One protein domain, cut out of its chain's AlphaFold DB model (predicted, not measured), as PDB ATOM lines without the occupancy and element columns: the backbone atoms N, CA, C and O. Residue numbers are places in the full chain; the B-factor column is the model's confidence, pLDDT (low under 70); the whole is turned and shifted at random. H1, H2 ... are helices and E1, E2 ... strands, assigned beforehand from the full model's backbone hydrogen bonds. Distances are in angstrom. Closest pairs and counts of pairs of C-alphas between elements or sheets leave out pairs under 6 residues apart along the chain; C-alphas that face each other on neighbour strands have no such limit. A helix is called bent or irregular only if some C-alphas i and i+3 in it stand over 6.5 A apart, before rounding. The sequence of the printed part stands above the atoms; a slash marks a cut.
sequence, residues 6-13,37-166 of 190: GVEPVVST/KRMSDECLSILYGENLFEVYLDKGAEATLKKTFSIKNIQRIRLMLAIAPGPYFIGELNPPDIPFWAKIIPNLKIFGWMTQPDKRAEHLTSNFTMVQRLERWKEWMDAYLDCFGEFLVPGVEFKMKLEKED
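Overview. This is residues 6 to 13 and 37 to 166 of the 190 residues of an uncharacterized protein of Penicillium digitatum (strain Pd1 / CECT 20795) (UniProt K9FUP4). One strongly twisted sheet of five strands has helices over one face, where the long helix H6 runs along the inner strands E3 and E4 and the short H2 lies near E1 and E2; the other face has no named helix over it. H4 meets the last turns of H6 beside the sheet, while H1 and H5 lie toward opposite ends of the long axis. The printed part has 138 residues with six named helices and five named strands, in the order E1 H1 E2 H2 H3 E3 H4 E4 H5 H6 E5, and the class is mixed, helices and strands. The sheet runs E1 E2 E3 E4 E5 and is mixed, E1 antiparallel to E2 and the other neighbours parallel. The whole is compact, with a radius of gyration of the C-alphas of 16.2 A, yet elongated in outline, spanning 55 by 30 by 26 A.

Along the chain. The sheet holds E1, residues 7 to 10, E2, residues 52 to 56, E3, residues 79 to 85 and 19.9 A long, E4, residues 110 to 116 and 19.1 A, and E5, residues 157 to 161. C-alpha 7 is at (61.308, -21.122, 207.146) and C-alpha 161 at (69.215, -8.118, 196.524). H6, residues 127 to 151, is 36.6 A long and begins at C-alpha 127, (50.763, 9.225, 203.590). The other helices are H1, residues 41 to 49, H2, residues 61 to 68, H3, residues 71 to 74, H4, residues 98 to 107 and 14.9 A, and H5, residues 119 to 124.

Arrangement. N 8 and O 54 join E1 to E2 within hydrogen-bond range at 3.0 A, N 55 and O 81 join E2 to E3 at 2.8 A, N 82 and O 112 join E3 to E4 at 2.8 A, and N 113 and O 159 join E4 to E5 at 2.8 A. Three strand-helix-strand units, two parallel neighbour strands with helices between, have right-handed crossovers: E2, H2 H3, E3; E3, H4, E4; and E4, H5 H6, E5. H2 and H6 are on the same face, making two layers, a sheet with helices on one face. H6 is over E3 and E4 at a height over the sheet of 10.1 A, along the strands, at 4 degrees to E4 on the local plane. H2 has a height over the sheet of 8.4 A. H4 only grazes the sheet with residues 104 to 107, and H1 with residues 47 to 49. H4 touches H6 residues 147 to 151 alone, the closest C-alphas being those of Ala 102 and Phe 151, 5.6 A apart, at a steep tilt of 55 degrees, the same way. H3 is not on the sheet and only just touches H1, with 3 pairs of C-alphas within 8 A, the closest those of Tyr 48 and Asn 73 at 7.2 A. H5 is not on the sheet and only just apart from H6, at 8.4 A. H4 is only just irregular, C-alphas 103 and 106 being 6.6 A apart. Every O i to N i+4 pair is within hydrogen-bond range in H1 and H2, against 3 of 6 in H4, 1 of 2 in H5 and 18 of 21 in H6; H3 is too short for such a pair.

Size, cuts and confidence. The two C-alphas farthest apart are those of Arg 38 and Phe 128, at 56.3 A. Residues 14 to 36 are not printed, and C-alphas 13 and 37 are 26.3 A apart across the cut. Of the links that are printed whole, E3 to H4 is long, with 12 residues, and the others are tight. The mean pLDDT of the printed part is 79.3; residues 6 to 13, 37 to 38, 117 to 129 and 161 to 166 are under 70.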
ATOM      1  N   GLY A   6      57.603 -19.424 208.666       46.47
ATOM      2  CA  GLY A   6      58.740 -18.534 208.420       46.47
ATOM      3  C   GLY A   6      60.051 -19.162 207.948       46.47
ATOM      4  O   GLY A   6      61.009 -18.421 207.763       46.47
ATOM      5  N   VAL A   7      60.116 -20.476 207.718       39.41
ATOM      6  CA  VAL A   7      61.308 -21.122 207.146       39.41
ATOM      7  C   VAL A   7      60.917 -22.035 205.989       39.41
ATOM      8  O   VAL A   7      60.151 -22.975 206.192       39.41
ATOM      9  N   GLU A   8      61.458 -21.793 204.795       53.12
ATOM     10  CA  GLU A   8      61.167 -22.595 203.597       53.12
ATOM     11  C   GLU A   8      62.468 -23.179 203.006       53.12
ATOM     12  O   GLU A   8      63.313 -22.418 202.528       53.12
ATOM     13  N   PRO A   9      62.679 -24.513 203.036       43.72
ATOM     14  CA  PRO A   9      63.801 -25.137 202.344       43.72
ATOM     15  C   PRO A   9      63.515 -25.244 200.837       43.72
ATOM     16  O   PRO A   9      62.497 -25.799 200.422       43.72
ATOM     17  N   VAL A  10      64.434 -24.742 200.013       45.50
ATOM     18  CA  VAL A  10      64.380 -24.801 198.547       45.50
ATOM     19  C   VAL A  10      65.416 -25.813 198.053       45.50
ATOM     20  O   VAL A  10      66.593 -25.738 198.413       45.50
ATOM     21  N   VAL A  11      64.971 -26.774 197.237       44.22
ATOM     22  CA  VAL A  11      65.821 -27.851 196.710       44.22
ATOM     23  C   VAL A  11      66.642 -27.337 195.526       44.22
ATOM     24  O   VAL A  11      66.121 -26.692 194.619       44.22
ATOM     25  N   SER A  12      67.942 -27.627 195.519       36.19
ATOM     26  CA  SER A  12      68.818 -27.344 194.379       36.19
ATOM     27  C   SER A  12      68.585 -28.376 193.270       36.19
ATOM     28  O   SER A  12      69.107 -29.489 193.329       36.19
ATOM     29  N   THR A  13      67.800 -28.040 192.247       42.94
ATOM     30  CA  THR A  13      67.711 -28.844 191.021       42.94
ATOM     31  C   THR A  13      68.772 -28.354 190.039       42.94
ATOM     32  O   THR A  13      68.591 -27.401 189.286       42.94
ATOM     33  N   LYS A  37      66.468 -40.148 214.052       55.16
ATOM     34  CA  LYS A  37      67.770 -40.073 214.762       55.16
ATOM     35  C   LYS A  37      68.862 -41.000 214.181       55.16
ATOM     36  O   LYS A  37      69.985 -40.978 214.669       55.16
ATOM     37  N   ARG A  38      68.520 -41.853 213.207       60.78
ATOM     38  CA  ARG A  38      69.389 -42.828 212.537       60.78
ATOM     39  C   ARG A  38      69.875 -42.397 211.144       60.78
ATOM     40  O   ARG A  38      70.468 -43.223 210.461       60.78
ATOM     41  N   MET A  39      69.608 -41.171 210.686       71.06
ATOM     42  CA  MET A  39      70.238 -40.685 209.451       71.06
ATOM     43  C   MET A  39      71.751 -40.569 209.633       71.06
ATOM     44  O   MET A  39      72.216 -40.099 210.670       71.06
ATOM     45  N   SER A  40      72.507 -40.986 208.616       80.12
ATOM     46  CA  SER A  40      73.953 -40.789 208.590       80.12
ATOM     47  C   SER A  40      74.291 -39.298 208.546       80.12
ATOM     48  O   SER A  40      73.534 -38.484 208.007       80.12
ATOM     49  N   ASP A  41      75.456 -38.937 209.084       81.06
ATOM     50  CA  ASP A  41      75.952 -37.560 209.032       81.06
ATOM     51  C   ASP A  41      76.126 -37.059 207.591       81.06
ATOM     52  O   ASP A  41      75.936 -35.872 207.329       81.06
ATOM     53  N   GLU A  42      76.410 -37.955 206.645       82.12
ATOM     54  CA  GLU A  42      76.484 -37.645 205.214       82.12
ATOM     55  C   GLU A  42      75.137 -37.141 204.683       82.12
ATOM     56  O   GLU A  42      75.058 -36.050 204.119       82.12
ATOM     57  N   CYS A  43      74.045 -37.861 204.962       81.06
ATOM     58  CA  CYS A  43      72.716 -37.439 204.530       81.06
ATOM     59  C   CYS A  43      72.279 -36.127 205.196       81.06
ATOM     60  O   CYS A  43      71.627 -35.302 204.557       81.06
ATOM     61  N   LEU A  44      72.645 -35.899 206.464       80.62
ATOM     62  CA  LEU A  44      72.387 -34.617 207.133       80.62
ATOM     63  C   LEU A  44      73.203 -33.479 206.506       80.62
ATOM     64  O   LEU A  44      72.715 -32.354 206.406       80.62
ATOM     65  N   SER A  45      74.429 -33.763 206.071       81.56
ATOM     66  CA  SER A  45      75.299 -32.779 205.423       81.56
ATOM     67  C   SER A  45      74.747 -32.357 204.066       81.56
ATOM     68  O   SER A  45      74.751 -31.168 203.769       81.56
ATOM     69  N   ILE A  46      74.182 -33.289 203.297       78.06
ATOM     70  CA  ILE A  46      73.476 -32.974 202.048       78.06
ATOM     71  C   ILE A  46      72.196 -32.181 202.352       78.06
ATOM     72  O   ILE A  46      71.989 -31.093 201.817       78.06
ATOM     73  N   LEU A  47      71.355 -32.680 203.268       80.25
ATOM     74  CA  LEU A  47      70.052 -32.081 203.570       80.25
ATOM     75  C   LEU A  47      70.159 -30.628 204.057       80.25
ATOM     76  O   LEU A  47      69.379 -29.786 203.623       80.25
ATOM     77  N   TYR A  48      71.103 -30.327 204.947       83.50
ATOM     78  CA  TYR A  48      71.260 -28.979 205.500       83.50
ATOM     79  C   TYR A  48      72.297 -28.143 204.744       83.50
ATOM     80  O   TYR A  48      72.146 -26.929 204.633       83.50
ATOM     81  N   GLY A  49      73.353 -28.766 204.222       83.88
ATOM     82  CA  GLY A  49      74.483 -28.059 203.627       83.88
ATOM     83  C   GLY A  49      74.316 -27.706 202.153       83.88
ATOM     84  O   GLY A  49      74.957 -26.760 201.695       83.88
ATOM     85  N   GLU A  50      73.464 -28.416 201.410       81.69
ATOM     86  CA  GLU A  50      73.279 -28.180 199.970       81.69
ATOM     87  C   GLU A  50      71.948 -27.505 199.613       81.69
ATOM     88  O   GLU A  50      71.806 -26.984 198.505       81.69
ATOM     89  N   ASN A  51      70.993 -27.459 200.547       78.38
ATOM     90  CA  ASN A  51      69.702 -26.800 200.344       78.38
ATOM     91  C   ASN A  51      69.714 -25.352 200.841       78.38
ATOM     92  O   ASN A  51      70.363 -25.025 201.835       78.38
ATOM     93  N   LEU A  52      68.959 -24.492 200.153       79.19
ATOM     94  CA  LEU A  52      68.765 -23.100 200.548       79.19
ATOM     95  C   LEU A  52      67.653 -23.003 201.592       79.19
ATOM     96  O   LEU A  52      66.561 -23.515 201.373       79.19
ATOM     97  N   PHE A  53      67.906 -22.288 202.685       83.12
ATOM     98  CA  PHE A  53      66.902 -21.986 203.705       83.12
ATOM     99  C   PHE A  53      66.437 -20.534 203.568       83.12
ATOM    100  O   PHE A  53      67.198 -19.611 203.854       83.12
ATOM    101  N   GLU A  54      65.192 -20.322 203.140       83.69
ATOM    102  CA  GLU A  54      64.536 -19.013 203.215       83.69
ATOM    103  C   GLU A  54      64.075 -18.765 204.655       83.69
ATOM    104  O   GLU A  54      63.404 -19.614 205.233       83.69
ATOM    105  N   VAL A  55      64.428 -17.618 205.234       86.50
ATOM    106  CA  VAL A  55      64.140 -17.245 206.626       86.50
ATOM    107  C   VAL A  55      63.386 -15.916 206.624       86.50
ATOM    108  O   VAL A  55      63.977 -14.866 206.394       86.50
ATOM    109  N   TYR A  56      62.079 -15.962 206.862       85.88
ATOM    110  CA  TYR A  56      61.188 -14.798 206.859       85.88
ATOM    111  C   TYR A  56      61.207 -14.110 208.225       85.88
ATOM    112  O   TYR A  56      60.625 -14.604 209.197       85.88
ATOM    113  N   LEU A  57      61.882 -12.966 208.304       87.44
ATOM    114  CA  LEU A  57      62.160 -12.272 209.565       87.44
ATOM    115  C   LEU A  57      60.885 -11.739 210.243       87.44
ATOM    116  O   LEU A  57      60.811 -11.678 211.465       87.44
ATOM    117  N   ASP A  58      59.842 -11.457 209.465       80.06
ATOM    118  CA  ASP A  58      58.535 -10.988 209.936       80.06
ATOM    119  C   ASP A  58      57.625 -12.099 210.491       80.06
ATOM    120  O   ASP A  58      56.576 -11.820 211.071       80.06
ATOM    121  N   LYS A  59      58.004 -13.374 210.324       79.75
ATOM    122  CA  LYS A  59      57.156 -14.538 210.654       79.75
ATOM    123  C   LYS A  59      57.698 -15.382 211.801       79.75
ATOM    124  O   LYS A  59      57.402 -16.574 211.881       79.75
ATOM    125  N   GLY A  60      58.507 -14.785 212.677       79.12
ATOM    126  CA  GLY A  60      59.068 -15.472 213.844       79.12
ATOM    127  C   GLY A  60      60.030 -16.606 213.477       79.12
ATOM    128  O   GLY A  60      60.153 -17.578 214.225       79.12
ATOM    129  N   ALA A  61      60.700 -16.506 212.324       80.50
ATOM    130  CA  ALA A  61      61.537 -17.578 211.798       80.50
ATOM    131  C   ALA A  61      62.664 -17.993 212.755       80.50
ATOM    132  O   ALA A  61      62.948 -19.181 212.871       80.50
ATOM    133  N   GLU A  62      63.250 -17.061 213.511       85.81
ATOM    134  CA  GLU A  62      64.258 -17.375 214.532       85.81
ATOM    135  C   GLU A  62      63.709 -18.321 215.613       85.81
ATOM    136  O   GLU A  62      64.341 -19.317 215.976       85.81
ATOM    137  N   ALA A  63      62.503 -18.041 216.120       82.00
ATOM    138  CA  ALA A  63      61.838 -18.877 217.114       82.00
ATOM    139  C   ALA A  63      61.483 -20.253 216.534       82.00
ATOM    140  O   ALA A  63      61.702 -21.272 217.196       82.00
ATOM    141  N   THR A  64      61.006 -20.298 215.287       80.00
ATOM    142  CA  THR A  64      60.751 -21.558 214.578       80.00
ATOM    143  C   THR A  64      62.030 -22.373 214.415       80.00
ATOM    144  O   THR A  64      62.029 -23.561 214.731       80.00
ATOM    145  N   LEU A  65      63.137 -21.761 213.983       82.38
ATOM    146  CA  LEU A  65      64.414 -22.455 213.809       82.38
ATOM    147  C   LEU A  65      64.897 -23.061 215.130       82.38
ATOM    148  O   LEU A  65      65.211 -24.251 215.179       82.38
ATOM    149  N   LYS A  66      64.880 -22.278 216.215       83.06
ATOM    150  CA  LYS A  66      65.272 -22.741 217.558       83.06
ATOM    151  C   LYS A  66      64.392 -23.880 218.079       83.06
ATOM    152  O   LYS A  66      64.889 -24.761 218.773       83.06
ATOM    153  N   LYS A  67      63.092 -23.858 217.772       79.00
ATOM    154  CA  LYS A  67      62.137 -24.881 218.222       79.00
ATOM    155  C   LYS A  67      62.220 -26.166 217.398       79.00
ATOM    156  O   LYS A  67      62.074 -27.250 217.954       79.00
ATOM    157  N   THR A  68      62.421 -26.044 216.089       74.19
ATOM    158  CA  THR A  68      62.339 -27.171 215.150       74.19
ATOM    159  C   THR A  68      63.668 -27.914 215.014       74.19
ATOM    160  O   THR A  68      63.671 -29.131 214.837       74.19
ATOM    161  N   PHE A  69      64.805 -27.224 215.121       78.12
ATOM    162  CA  PHE A  69      66.114 -27.818 214.854       78.12
ATOM    163  C   PHE A  69      67.011 -27.814 216.087       78.12
ATOM    164  O   PHE A  69      67.080 -26.849 216.844       78.12
ATOM    165  N   SER A  70      67.787 -28.887 216.251       82.75
ATOM    166  CA  SER A  70      68.899 -28.867 217.201       82.75
ATOM    167  C   SER A  70      69.975 -27.886 216.736       82.75
ATOM    168  O   SER A  70      70.216 -27.759 215.536       82.75
ATOM    169  N   ILE A  71      70.695 -27.269 217.676       84.50
ATOM    170  CA  ILE A  71      71.802 -26.343 217.372       84.50
ATOM    171  C   ILE A  71      72.801 -26.973 216.390       84.50
ATOM    172  O   ILE A  71      73.193 -26.334 215.418       84.50
ATOM    173  N   LYS A  72      73.139 -28.256 216.583       85.19
ATOM    174  CA  LYS A  72      74.037 -28.994 215.683       85.19
ATOM    175  C   LYS A  72      73.510 -29.069 214.247       85.19
ATOM    176  O   LYS A  72      74.303 -29.097 213.317       85.19
ATOM    177  N   ASN A  73      72.196 -29.163 214.042       84.19
ATOM    178  CA  ASN A  73      71.611 -29.212 212.699       84.19
ATOM    179  C   ASN A  73      71.539 -27.820 212.073       84.19
ATOM    180  O   ASN A  73      71.869 -27.686 210.901       84.19
ATOM    181  N   ILE A  74      71.203 -26.782 212.847       85.94
ATOM    182  CA  ILE A  74      71.202 -25.405 212.329       85.94
ATOM    183  C   ILE A  74      72.619 -25.002 211.896       85.94
ATOM    184  O   ILE A  74      72.797 -24.428 210.832       85.94
ATOM    185  N   GLN A  75      73.648 -25.398 212.650       89.81
ATOM    186  CA  GLN A  75      75.052 -25.160 212.289       89.81
ATOM    187  C   GLN A  75      75.527 -25.931 211.042       89.81
ATOM    188  O   GLN A  75      76.583 -25.615 210.500       89.81
ATOM    189  N   ARG A  76      74.775 -26.937 210.569       88.81
ATOM    190  CA  ARG A  76      75.062 -27.610 209.289       88.81
ATOM    191  C   ARG A  76      74.521 -26.836 208.088       88.81
ATOM    192  O   ARG A  76      74.921 -27.143 206.969       88.81
ATOM    193  N   ILE A  77      73.641 -25.855 208.301       90.19
ATOM    194  CA  ILE A  77      73.121 -25.012 207.226       90.19
ATOM    195  C   ILE A  77      74.269 -24.198 206.640       90.19
ATOM    196  O   ILE A  77      74.998 -23.530 207.370       90.19
ATOM    197  N   ARG A  78      74.433 -24.253 205.314       90.88
ATOM    198  CA  ARG A  78      75.466 -23.484 204.597       90.88
ATOM    199  C   ARG A  78      74.895 -22.418 203.667       90.88
ATOM    200  O   ARG A  78      75.639 -21.536 203.249       90.88
ATOM    201  N   LEU A  79      73.614 -22.490 203.320       86.44
ATOM    202  CA  LEU A  79      72.982 -21.611 202.337       86.44
ATOM    203  C   LEU A  79      71.702 -21.042 202.945       86.44
ATOM    204  O   LEU A  79      70.757 -21.784 203.212       86.44
ATOM    205  N   MET A  80      71.666 -19.733 203.174       88.94
ATOM    206  CA  MET A  80      70.526 -19.071 203.811       88.94
ATOM    207  C   MET A  80      70.170 -17.774 203.090       88.94
ATOM    208  O   MET A  80      71.058 -17.046 202.654       88.94
ATOM    209  N   LEU A  81      68.876 -17.484 202.985       87.38
ATOM    210  CA  LEU A  81      68.329 -16.229 202.476       87.38
ATOM    211  C   LEU A  81      67.412 -15.625 203.543       87.38
ATOM    212  O   LEU A  81      66.308 -16.121 203.756       87.38
ATOM    213  N   ALA A  82      67.866 -14.562 204.203       89.50
ATOM    214  CA  ALA A  82      67.035 -13.757 205.087       89.50
ATOM    215  C   ALA A  82      66.100 -12.879 204.246       89.50
ATOM    216  O   ALA A  82      66.547 -12.132 203.372       89.50
ATOM    217  N   ILE A  83      64.798 -12.998 204.491       87.25
ATOM    218  CA  ILE A  83      63.749 -12.269 203.789       87.25
ATOM    219  C   ILE A  83      63.124 -11.293 204.778       87.25
ATOM    220  O   ILE A  83      62.429 -11.689 205.715       87.25
ATOM    221  N   ALA A  84      63.401 -10.015 204.565       86.38
ATOM    222  CA  ALA A  84      62.830  -8.918 205.317       86.38
ATOM    223  C   ALA A  84      61.461  -8.515 204.756       86.38
ATOM    224  O   ALA A  84      61.269  -8.524 203.533       86.38
ATOM    225  N   PRO A  85      60.520  -8.104 205.620       85.94
ATOM    226  CA  PRO A  85      59.280  -7.495 205.176       85.94
ATOM    227  C   PRO A  85      59.548  -6.155 204.482       85.94
ATOM    228  O   PRO A  85      60.583  -5.519 204.690       85.94
ATOM    229  N   GLY A  86      58.590  -5.698 203.682       83.44
ATOM    230  CA  GLY A  86      58.612  -4.359 203.102       83.44
ATOM    231  C   GLY A  86      58.316  -3.259 204.135       83.44
ATOM    232  O   GLY A  86      57.777  -3.540 205.209       83.44
ATOM    233  N   PRO A  87      58.581  -1.987 203.789       79.56
ATOM    234  CA  PRO A  87      58.432  -0.840 204.695       79.56
ATOM    235  C   PRO A  87      56.995  -0.581 205.167       79.56
ATOM    236  O   PRO A  87      56.776   0.146 206.134       79.56
ATOM    237  N   TYR A  88      56.006  -1.175 204.499       78.06
ATOM    238  CA  TYR A  88      54.586  -1.005 204.808       78.06
ATOM    239  C   TYR A  88      53.994  -2.140 205.647       78.06
ATOM    240  O   TYR A  88      52.787  -2.142 205.883       78.06
ATOM    241  N   PHE A  89      54.811  -3.091 206.103       79.31
ATOM    242  CA  PHE A  89      54.356  -4.214 206.916       79.31
ATOM    243  C   PHE A  89      53.574  -3.762 208.159       79.31
ATOM    244  O   PHE A  89      53.928  -2.794 208.831       79.31
ATOM    245  N   ILE A  90      52.471  -4.463 208.436       74.44
ATOM    246  CA  ILE A  90      51.483  -4.084 209.463       74.44
ATOM    247  C   ILE A  90      51.686  -4.877 210.772       74.44
ATOM    248  O   ILE A  90      51.019  -4.608 211.768       74.44
ATOM    249  N   GLY A  91      52.609  -5.843 210.801       77.69
ATOM    250  CA  GLY A  91      52.924  -6.620 212.001       77.69
ATOM    251  C   GLY A  91      54.034  -6.019 212.868       77.69
ATOM    252  O   GLY A  91      54.521  -4.914 212.638       77.69
ATOM    253  N   GLU A  92      54.434  -6.782 213.882       82.75
ATOM    254  CA  GLU A  92      55.488  -6.401 214.820       82.75
ATOM    255  C   GLU A  92      56.883  -6.649 214.227       82.75
ATOM    256  O   GLU A  92      57.198  -7.748 213.766       82.75
ATOM    257  N   LEU A  93      57.718  -5.611 214.251       86.94
ATOM    258  CA  LEU A  93      59.107  -5.650 213.803       86.94
ATOM    259  C   LEU A  93      60.017  -5.963 214.995       86.94
ATOM    260  O   LEU A  93      60.472  -5.069 215.704       86.94
ATOM    261  N   ASN A  94      60.254  -7.252 215.228       88.50
ATOM    262  CA  ASN A  94      61.088  -7.719 216.335       88.50
ATOM    263  C   ASN A  94      62.584  -7.559 216.019       88.50
ATOM    264  O   ASN A  94      62.988  -7.936 214.915       88.50
ATOM    265  N   PRO A  95      63.412  -7.058 216.954       91.25
ATOM    266  CA  PRO A  95      64.858  -6.936 216.754       91.25
ATOM    267  C   PRO A  95      65.523  -8.313 216.561       91.25
ATOM    268  O   PRO A  95      64.930  -9.326 216.948       91.25
ATOM    269  N   PRO A  96      66.741  -8.372 215.992       93.88
ATOM    270  CA  PRO A  96      67.446  -9.636 215.791       93.88
ATOM    271  C   PRO A  96      67.808 -10.319 217.116       93.88
ATOM    272  O   PRO A  96      68.295  -9.677 218.051       93.88
ATOM    273  N   ASP A  97      67.677 -11.647 217.181       94.00
ATOM    274  CA  ASP A  97      68.296 -12.450 218.244       94.00
ATOM    275  C   ASP A  97      69.806 -12.580 217.983       94.00
ATOM    276  O   ASP A  97      70.283 -13.495 217.305       94.00
ATOM    277  N   ILE A  98      70.570 -11.631 218.524       94.31
ATOM    278  CA  ILE A  98      72.028 -11.547 218.362       94.31
ATOM    279  C   ILE A  98      72.725 -12.884 218.722       94.31
ATOM    280  O   ILE A  98      73.464 -13.407 217.882       94.31
ATOM    281  N   PRO A  99      72.483 -13.513 219.898       93.62
ATOM    282  CA  PRO A  99      73.056 -14.824 220.221       93.62
ATOM    283  C   PRO A  99      72.736 -15.944 219.227       93.62
ATOM    284  O   PRO A  99      73.522 -16.889 219.094       93.62
ATOM    285  N   PHE A 100      71.572 -15.894 218.579       92.31
ATOM    286  CA  PHE A 100      71.213 -16.839 217.531       92.31
ATOM    287  C   PHE A 100      72.061 -16.604 216.275       92.31
ATOM    288  O   PHE A 100      72.757 -17.525 215.839       92.31
ATOM    289  N   TRP A 101      72.081 -15.383 215.739       94.06
ATOM    290  CA  TRP A 101      72.815 -15.062 214.509       94.06
ATOM    291  C   TRP A 101      74.327 -15.242 214.644       94.06
ATOM    292  O   TRP A 101      74.945 -15.817 213.745       94.06
ATOM    293  N   ALA A 102      74.893 -14.907 215.806       93.69
ATOM    294  CA  ALA A 102      76.299 -15.147 216.134       93.69
ATOM    295  C   ALA A 102      76.718 -16.619 215.976       93.69
ATOM    296  O   ALA A 102      77.864 -16.925 215.653       93.69
ATOM    297  N   LYS A 103      75.790 -17.560 216.193       91.62
ATOM    298  CA  LYS A 103      76.053 -19.001 216.048       91.62
ATOM    299  C   LYS A 103      75.848 -19.503 214.625       91.62
ATOM    300  O   LYS A 103      76.417 -20.537 214.276       91.62
ATOM    301  N   ILE A 104      75.005 -18.842 213.833       91.56
ATOM    302  CA  ILE A 104      74.597 -19.334 212.514       91.56
ATOM    303  C   ILE A 104      75.463 -18.748 211.410       91.56
ATOM    304  O   ILE A 104      76.004 -19.516 210.616       91.56
ATOM    305  N   ILE A 105      75.641 -17.426 211.383       93.44
ATOM    306  CA  ILE A 105      76.311 -16.722 210.280       93.44
ATOM    307  C   ILE A 105      77.722 -17.260 210.009       93.44
ATOM    308  O   ILE A 105      78.007 -17.550 208.845       93.44
ATOM    309  N   PRO A 106      78.574 -17.528 211.022       93.75
ATOM    310  CA  PRO A 106      79.919 -18.049 210.772       93.75
ATOM    311  C   PRO A 106      79.958 -19.430 210.104       93.75
ATOM    312  O   PRO A 106      80.992 -19.841 209.586       93.75
ATOM    313  N   ASN A 107      78.846 -20.171 210.129       92.94
ATOM    314  CA  ASN A 107      78.740 -21.479 209.495       92.94
ATOM    315  C   ASN A 107      78.223 -21.400 208.054       92.94
ATOM    316  O   ASN A 107      78.263 -22.404 207.341       92.94
ATOM    317  N   LEU A 108      77.751 -20.244 207.594       92.38
ATOM    318  CA  LEU A 108      77.232 -20.104 206.242       92.38
ATOM    319  C   LEU A 108      78.373 -20.085 205.219       92.38
ATOM    320  O   LEU A 108      79.472 -19.615 205.471       92.38
ATOM    321  N   LYS A 109      78.101 -20.606 204.027       90.94
ATOM    322  CA  LYS A 109      78.932 -20.413 202.837       90.94
ATOM    323  C   LYS A 109      78.398 -19.257 202.002       90.94
ATOM    324  O   LYS A 109      79.173 -18.467 201.475       90.94
ATOM    325  N   ILE A 110      77.075 -19.175 201.875       87.94
ATOM    326  CA  ILE A 110      76.392 -18.098 201.163       87.94
ATOM    327  C   ILE A 110      75.255 -17.592 202.045       87.94
ATOM    328  O   ILE A 110      74.391 -18.373 202.452       87.94
ATOM    329  N   PHE A 111      75.258 -16.288 202.306       90.81
ATOM    330  CA  PHE A 111      74.220 -15.615 203.071       90.81
ATOM    331  C   PHE A 111      73.583 -14.504 202.241       90.81
ATOM    332  O   PHE A 111      74.244 -13.558 201.821       90.81
ATOM    333  N   GLY A 112      72.297 -14.647 201.950       87.62
ATOM    334  CA  GLY A 112      71.522 -13.682 201.189       87.62
ATOM    335  C   GLY A 112      70.647 -12.811 202.082       87.62
ATOM    336  O   GLY A 112      70.105 -13.293 203.074       87.62
ATOM    337  N   TRP A 113      70.429 -11.573 201.658       86.56
ATOM    338  CA  TRP A 113      69.379 -10.687 202.148       86.56
ATOM    339  C   TRP A 113      68.470 -10.271 200.996       86.56
ATOM    340  O   TRP A 113      68.949  -9.883 199.925       86.56
ATOM    341  N   MET A 114      67.162 -10.314 201.228       84.81
ATOM    342  CA  MET A 114      66.150  -9.840 200.294       84.81
ATOM    343  C   MET A 114      65.039  -9.103 201.033       84.81
ATOM    344  O   MET A 114      64.576  -9.556 202.072       84.81
ATOM    345  N   THR A 115      64.550  -8.011 200.455       81.88
ATOM    346  CA  THR A 115      63.307  -7.362 200.890       81.88
ATOM    347  C   THR A 115      62.134  -7.872 200.059       81.88
ATOM    348  O   THR A 115      62.206  -7.892 198.827       81.88
ATOM    349  N   GLN A 116      61.046  -8.277 200.714       77.38
ATOM    350  CA  GLN A 116      59.803  -8.651 200.048       77.38
ATOM    351  C   GLN A 116      58.793  -7.496 200.132       77.38
ATOM    352  O   GLN A 116      58.334  -7.178 201.231       77.38
ATOM    353  N   PRO A 117      58.397  -6.880 199.004       68.19
ATOM    354  CA  PRO A 117      57.389  -5.828 199.018       68.19
ATOM    355  C   PRO A 117      56.020  -6.392 199.414       68.19
ATOM    356  O   PRO A 117      55.589  -7.430 198.904       68.19
ATOM    357  N   ASP A 118      55.300  -5.664 200.268       69.00
ATOM    358  CA  ASP A 118      53.885  -5.913 200.546       69.00
ATOM    359  C   ASP A 118      53.028  -4.893 199.788       69.00
ATOM    360  O   ASP A 118      52.640  -3.845 200.312       69.00
ATOM    361  N   LYS A 119      52.728  -5.221 198.526       66.81
ATOM    362  CA  LYS A 119      51.909  -4.374 197.641       66.81
ATOM    363  C   LYS A 119      50.520  -4.103 198.221       66.81
ATOM    364  O   LYS A 119      49.929  -3.062 197.959       66.81
ATOM    365  N   ARG A 120      49.967  -5.034 199.005       64.75
ATOM    366  CA  ARG A 120      48.627  -4.874 199.584       64.75
ATOM    367  C   ARG A 120      48.648  -3.846 200.707       64.75
ATOM    368  O   ARG A 120      47.753  -3.008 200.773       64.75
ATOM    369  N   ALA A 121      49.663  -3.902 201.567       62.81
ATOM    370  CA  ALA A 121      49.833  -2.937 202.645       62.81
ATOM    371  C   ALA A 121      50.184  -1.531 202.126       62.81
ATOM    372  O   ALA A 121      49.720  -0.536 202.688       62.81
ATOM    373  N   GLU A 122      50.931  -1.446 201.025       66.38
ATOM    374  CA  GLU A 122      51.255  -0.188 200.344       66.38
ATOM    375  C   GLU A 122      49.994   0.551 199.862       66.38
ATOM    376  O   GLU A 122      49.832   1.738 200.136       66.38
ATOM    377  N   HIS A 123      49.042  -0.155 199.241       65.69
ATOM    378  CA  HIS A 123      47.800   0.451 198.738       65.69
ATOM    379  C   HIS A 123      46.819   0.919 199.829       65.69
ATOM    380  O   HIS A 123      45.943   1.733 199.547       65.69
ATOM    381  N   LEU A 124      46.926   0.399 201.055       63.38
ATOM    382  CA  LEU A 124      45.956   0.635 202.135       63.38
ATOM    383  C   LEU A 124      46.412   1.681 203.166       63.38
ATOM    384  O   LEU A 124      45.666   1.980 204.100       63.38
ATOM    385  N   THR A 125      47.626   2.225 203.044       62.31
ATOM    386  CA  THR A 125      48.232   3.072 204.085       62.31
ATOM    387  C   THR A 125      48.164   4.563 203.722       62.31
ATOM    388  O   THR A 125      48.447   4.951 202.596       62.31
ATOM    389  N   SER A 126      47.802   5.427 204.681       66.81
ATOM    390  CA  SER A 126      47.796   6.889 204.483       66.81
ATOM    391  C   SER A 126      49.216   7.486 204.475       66.81
ATOM    392  O   SER A 126      50.092   6.989 205.185       66.81
ATOM    393  N   ASN A 127      49.437   8.595 203.753       67.50
ATOM    394  CA  ASN A 127      50.763   9.225 203.590       67.50
ATOM    395  C   ASN A 127      51.488   9.546 204.915       67.50
ATOM    396  O   ASN A 127      52.698   9.368 205.007       67.50
ATOM    397  N   PHE A 128      50.779   9.994 205.957       62.53
ATOM    398  CA  PHE A 128      51.404  10.303 207.253       62.53
ATOM    399  C   PHE A 128      51.851   9.033 207.992       62.53
ATOM    400  O   PHE A 128      52.956   8.961 208.527       62.53
ATOM    401  N   THR A 129      51.017   7.990 207.964       67.44
ATOM    402  CA  THR A 129      51.344   6.679 208.542       67.44
ATOM    403  C   THR A 129      52.503   6.003 207.801       67.44
ATOM    404  O   THR A 129      53.247   5.237 208.409       67.44
ATOM    405  N   MET A 130      52.691   6.300 206.512       70.38
ATOM    406  CA  MET A 130      53.812   5.781 205.725       70.38
ATOM    407  C   MET A 130      55.173   6.286 206.219       70.38
ATOM    408  O   MET A 130      56.099   5.486 206.298       70.38
ATOM    409  N   VAL A 131      55.303   7.567 206.586       76.06
ATOM    410  CA  VAL A 131      56.601   8.144 206.996       76.06
ATOM    411  C   VAL A 131      57.095   7.532 208.307       76.06
ATOM    412  O   VAL A 131      58.210   7.021 208.362       76.06
ATOM    413  N   GLN A 132      56.244   7.485 209.336       77.06
ATOM    414  CA  GLN A 132      56.616   6.900 210.631       77.06
ATOM    415  C   GLN A 132      56.910   5.395 210.535       77.06
ATOM    416  O   GLN A 132      57.799   4.885 211.214       77.06
ATOM    417  N   ARG A 133      56.166   4.660 209.696       79.94
ATOM    418  CA  ARG A 133      56.430   3.229 209.463       79.94
ATOM    419  C   ARG A 133      57.745   3.011 208.726       79.94
ATOM    420  O   ARG A 133      58.482   2.100 209.084       79.94
ATOM    421  N   LEU A 134      58.055   3.867 207.754       84.00
ATOM    422  CA  LEU A 134      59.317   3.818 207.031       84.00
ATOM    423  C   LEU A 134      60.512   4.063 207.958       84.00
ATOM    424  O   LEU A 134      61.505   3.357 207.838       84.00
ATOM    425  N   GLU A 135      60.424   5.027 208.879       85.56
ATOM    426  CA  GLU A 135      61.480   5.286 209.870       85.56
ATOM    427  C   GLU A 135      61.714   4.074 210.774       85.56
ATOM    428  O   GLU A 135      62.831   3.568 210.834       85.56
ATOM    429  N   ARG A 136      60.651   3.518 211.371       86.19
ATOM    430  CA  ARG A 136      60.760   2.303 212.200       86.19
ATOM    431  C   ARG A 136      61.307   1.107 211.427       86.19
ATOM    432  O   ARG A 136      62.064   0.312 211.971       86.19
ATOM    433  N   TRP A 137      60.914   0.959 210.165       89.19
ATOM    434  CA  TRP A 137      61.423  -0.108 209.311       89.19
ATOM    435  C   TRP A 137      62.904   0.073 208.973       89.19
ATOM    436  O   TRP A 137      63.628  -0.918 208.926       89.19
ATOM    437  N   LYS A 138      63.369   1.314 208.772       87.81
ATOM    438  CA  LYS A 138      64.794   1.614 208.583       87.81
ATOM    439  C   LYS A 138      65.599   1.272 209.831       87.81
ATOM    440  O   LYS A 138      66.538   0.501 209.719       87.81
ATOM    441  N   GLU A 139      65.176   1.744 211.003       89.31
ATOM    442  CA  GLU A 139      65.834   1.420 212.281       89.31
ATOM    443  C   GLU A 139      65.905  -0.096 212.513       89.31
ATOM    444  O   GLU A 139      66.932  -0.639 212.917       89.31
ATOM    445  N   TRP A 140      64.812  -0.797 212.213       92.06
ATOM    446  CA  TRP A 140      64.756  -2.250 212.297       92.06
ATOM    447  C   TRP A 140      65.700  -2.932 211.298       92.06
ATOM    448  O   TRP A 140      66.391  -3.883 211.660       92.06
ATOM    449  N   MET A 141      65.752  -2.455 210.050       89.38
ATOM    450  CA  MET A 141      66.671  -2.978 209.040       89.38
ATOM    451  C   MET A 141      68.121  -2.774 209.474       89.38
ATOM    452  O   MET A 141      68.898  -3.725 209.412       89.38
ATOM    453  N   ASP A 142      68.463  -1.570 209.926       89.00
ATOM    454  CA  ASP A 142      69.809  -1.216 210.367       89.00
ATOM    455  C   ASP A 142      70.250  -2.141 211.507       89.00
ATOM    456  O   ASP A 142      71.323  -2.729 211.430       89.00
ATOM    457  N   ALA A 143      69.375  -2.417 212.482       92.00
ATOM    458  CA  ALA A 143      69.671  -3.360 213.561       92.00
ATOM    459  C   ALA A 143      70.019  -4.777 213.057       92.00
ATOM    460  O   ALA A 143      70.935  -5.418 213.579       92.00
ATOM    461  N   TYR A 144      69.310  -5.284 212.043       91.38
ATOM    462  CA  TYR A 144      69.633  -6.578 211.429       91.38
ATOM    463  C   TYR A 144      70.928  -6.529 210.619       91.38
ATOM    464  O   TYR A 144      71.732  -7.455 210.710       91.38
ATOM    465  N   LEU A 145      71.144  -5.474 209.832       88.81
ATOM    466  CA  LEU A 145      72.351  -5.326 209.020       88.81
ATOM    467  C   LEU A 145      73.603  -5.173 209.887       88.81
ATOM    468  O   LEU A 145      74.614  -5.798 209.573       88.81
ATOM    469  N   ASP A 146      73.517  -4.436 210.995       90.12
ATOM    470  CA  ASP A 146      74.590  -4.307 211.981       90.12
ATOM    471  C   ASP A 146      74.894  -5.658 212.635       90.12
ATOM    472  O   ASP A 146      76.043  -6.102 212.645       90.12
ATOM    473  N   CYS A 147      73.854  -6.367 213.091       92.31
ATOM    474  CA  CYS A 147      73.992  -7.714 213.644       92.31
ATOM    475  C   CYS A 147      74.659  -8.668 212.642       92.31
ATOM    476  O   CYS A 147      75.528  -9.462 212.999       92.31
ATOM    477  N   PHE A 148      74.280  -8.597 211.369       90.88
ATOM    478  CA  PHE A 148      74.850  -9.463 210.342       90.88
ATOM    479  C   PHE A 148      76.291  -9.080 210.034       90.88
ATOM    480  O   PHE A 148      77.145  -9.961 209.959       90.88
ATOM    481  N   GLY A 149      76.569  -7.783 209.914       87.81
ATOM    482  CA  GLY A 149      77.905  -7.237 209.711       87.81
ATOM    483  C   GLY A 149      78.893  -7.671 210.791       87.81
ATOM    484  O   GLY A 149      80.018  -8.034 210.460       87.81
ATOM    485  N   GLU A 150      78.460  -7.713 212.054       91.94
ATOM    486  CA  GLU A 150      79.293  -8.129 213.190       91.94
ATOM    487  C   GLU A 150      79.783  -9.583 213.076       91.94
ATOM    488  O   GLU A 150      80.923  -9.889 213.431       91.94
ATOM    489  N   PHE A 151      78.948 -10.491 212.556       92.62
ATOM    490  CA  PHE A 151      79.236 -11.932 212.544       92.62
ATOM    491  C   PHE A 151      79.653 -12.490 211.180       92.62
ATOM    492  O   PHE A 151      79.911 -13.692 211.061       92.62
ATOM    493  N   LEU A 152      79.729 -11.649 210.147       89.50
ATOM    494  CA  LEU A 152      80.263 -12.047 208.848       89.50
ATOM    495  C   LEU A 152      81.770 -12.315 208.957       89.50
ATOM    496  O   LEU A 152      82.573 -11.417 209.190       89.50
ATOM    497  N   VAL A 153      82.162 -13.574 208.752       88.88
ATOM    498  CA  VAL A 153      83.564 -14.012 208.800       88.88
ATOM    499  C   VAL A 153      84.151 -14.191 207.393       88.88
ATOM    500  O   VAL A 153      83.406 -14.427 206.434       88.88
ATOM    501  N   PRO A 154      85.490 -14.130 207.232       85.94
ATOM    502  CA  PRO A 154      86.136 -14.429 205.959       85.94
ATOM    503  C   PRO A 154      85.707 -15.798 205.411       85.94
ATOM    504  O   PRO A 154      85.782 -16.808 206.106       85.94
ATOM    505  N   GLY A 155      85.268 -15.828 204.151       82.00
ATOM    506  CA  GLY A 155      84.800 -17.044 203.475       82.00
ATOM    507  C   GLY A 155      83.278 -17.166 203.340       82.00
ATOM    508  O   GLY A 155      82.828 -17.980 202.532       82.00
ATOM    509  N   VAL A 156      82.494 -16.341 204.043       86.00
ATOM    510  CA  VAL A 156      81.042 -16.226 203.823       86.00
ATOM    511  C   VAL A 156      80.774 -15.254 202.671       86.00
ATOM    512  O   VAL A 156      81.149 -14.085 202.732       86.00
ATOM    513  N   GLU A 157      80.103 -15.706 201.610       86.44
ATOM    514  CA  GLU A 157      79.655 -14.826 200.522       86.44
ATOM    515  C   GLU A 157      78.324 -14.160 200.912       86.44
ATOM    516  O   GLU A 157      77.270 -14.797 200.853       86.44
ATOM    517  N   PHE A 158      78.361 -12.879 201.301       82.81
ATOM    518  CA  PHE A 158      77.152 -12.094 201.578       82.81
ATOM    519  C   PHE A 158      76.588 -11.450 200.305       82.81
ATOM    520  O   PHE A 158      77.329 -10.836 199.534       82.81
ATOM    521  N   LYS A 159      75.272 -11.564 200.079       81.88
ATOM    522  CA  LYS A 159      74.583 -10.947 198.933       81.88
ATOM    523  C   LYS A 159      73.294 -10.256 199.320       81.88
ATOM    524  O   LYS A 159      72.330 -10.908 199.699       81.88
ATOM    525  N   MET A 160      73.235  -8.958 199.068       73.62
ATOM    526  CA  MET A 160      72.008  -8.183 199.183       73.62
ATOM    527  C   MET A 160      71.335  -8.053 197.810       73.62
ATOM    528  O   MET A 160      71.983  -7.648 196.844       73.62
ATOM    529  N   LYS A 161      70.047  -8.397 197.706       68.38
ATOM    530  CA  LYS A 161      69.215  -8.118 196.524       68.38
ATOM    531  C   LYS A 161      68.010  -7.255 196.904       68.38
ATOM    532  O   LYS A 161      67.257  -7.595 197.813       68.38
ATOM    533  N   LEU A 162      67.803  -6.184 196.142       52.31
ATOM    534  CA  LEU A 162      66.639  -5.295 196.192       52.31
ATOM    535  C   LEU A 162      65.760  -5.574 194.947       52.31
ATOM    536  O   LEU A 162      65.882  -4.867 193.957       52.31
ATOM    537  N   GLU A 163      64.929  -6.634 194.981       57.69
ATOM    538  CA  GLU A 163      63.957  -7.052 193.921       57.69
ATOM    539  C   GLU A 163      64.545  -7.331 192.505       57.69
ATOM    540  O   GLU A 163      65.729  -7.133 192.274       57.69
ATOM    541  N   LYS A 164      63.873  -7.843 191.455       45.06
ATOM    542  CA  LYS A 164      62.591  -8.530 191.184       45.06
ATOM    543  C   LYS A 164      62.981  -9.887 190.564       45.06
ATOM    544  O   LYS A 164      63.625  -9.878 189.522       45.06
ATOM    545  N   GLU A 165      62.632 -11.034 191.138       47.88
ATOM    546  CA  GLU A 165      62.819 -12.320 190.436       47.88
ATOM    547  C   GLU A 165      61.529 -13.135 190.506       47.88
ATOM    548  O   GLU A 165      60.860 -13.173 191.545       47.88
ATOM    549  N   ASP A 166      61.171 -13.721 189.359       48.03
ATOM    550  CA  ASP A 166      60.027 -14.605 189.183       48.03
ATOM    551  C   ASP A 166      60.051 -15.697 190.247       48.03
ATOM    552  O   ASP A 166      61.061 -16.368 190.455       48.03
TER     553      ASP A 166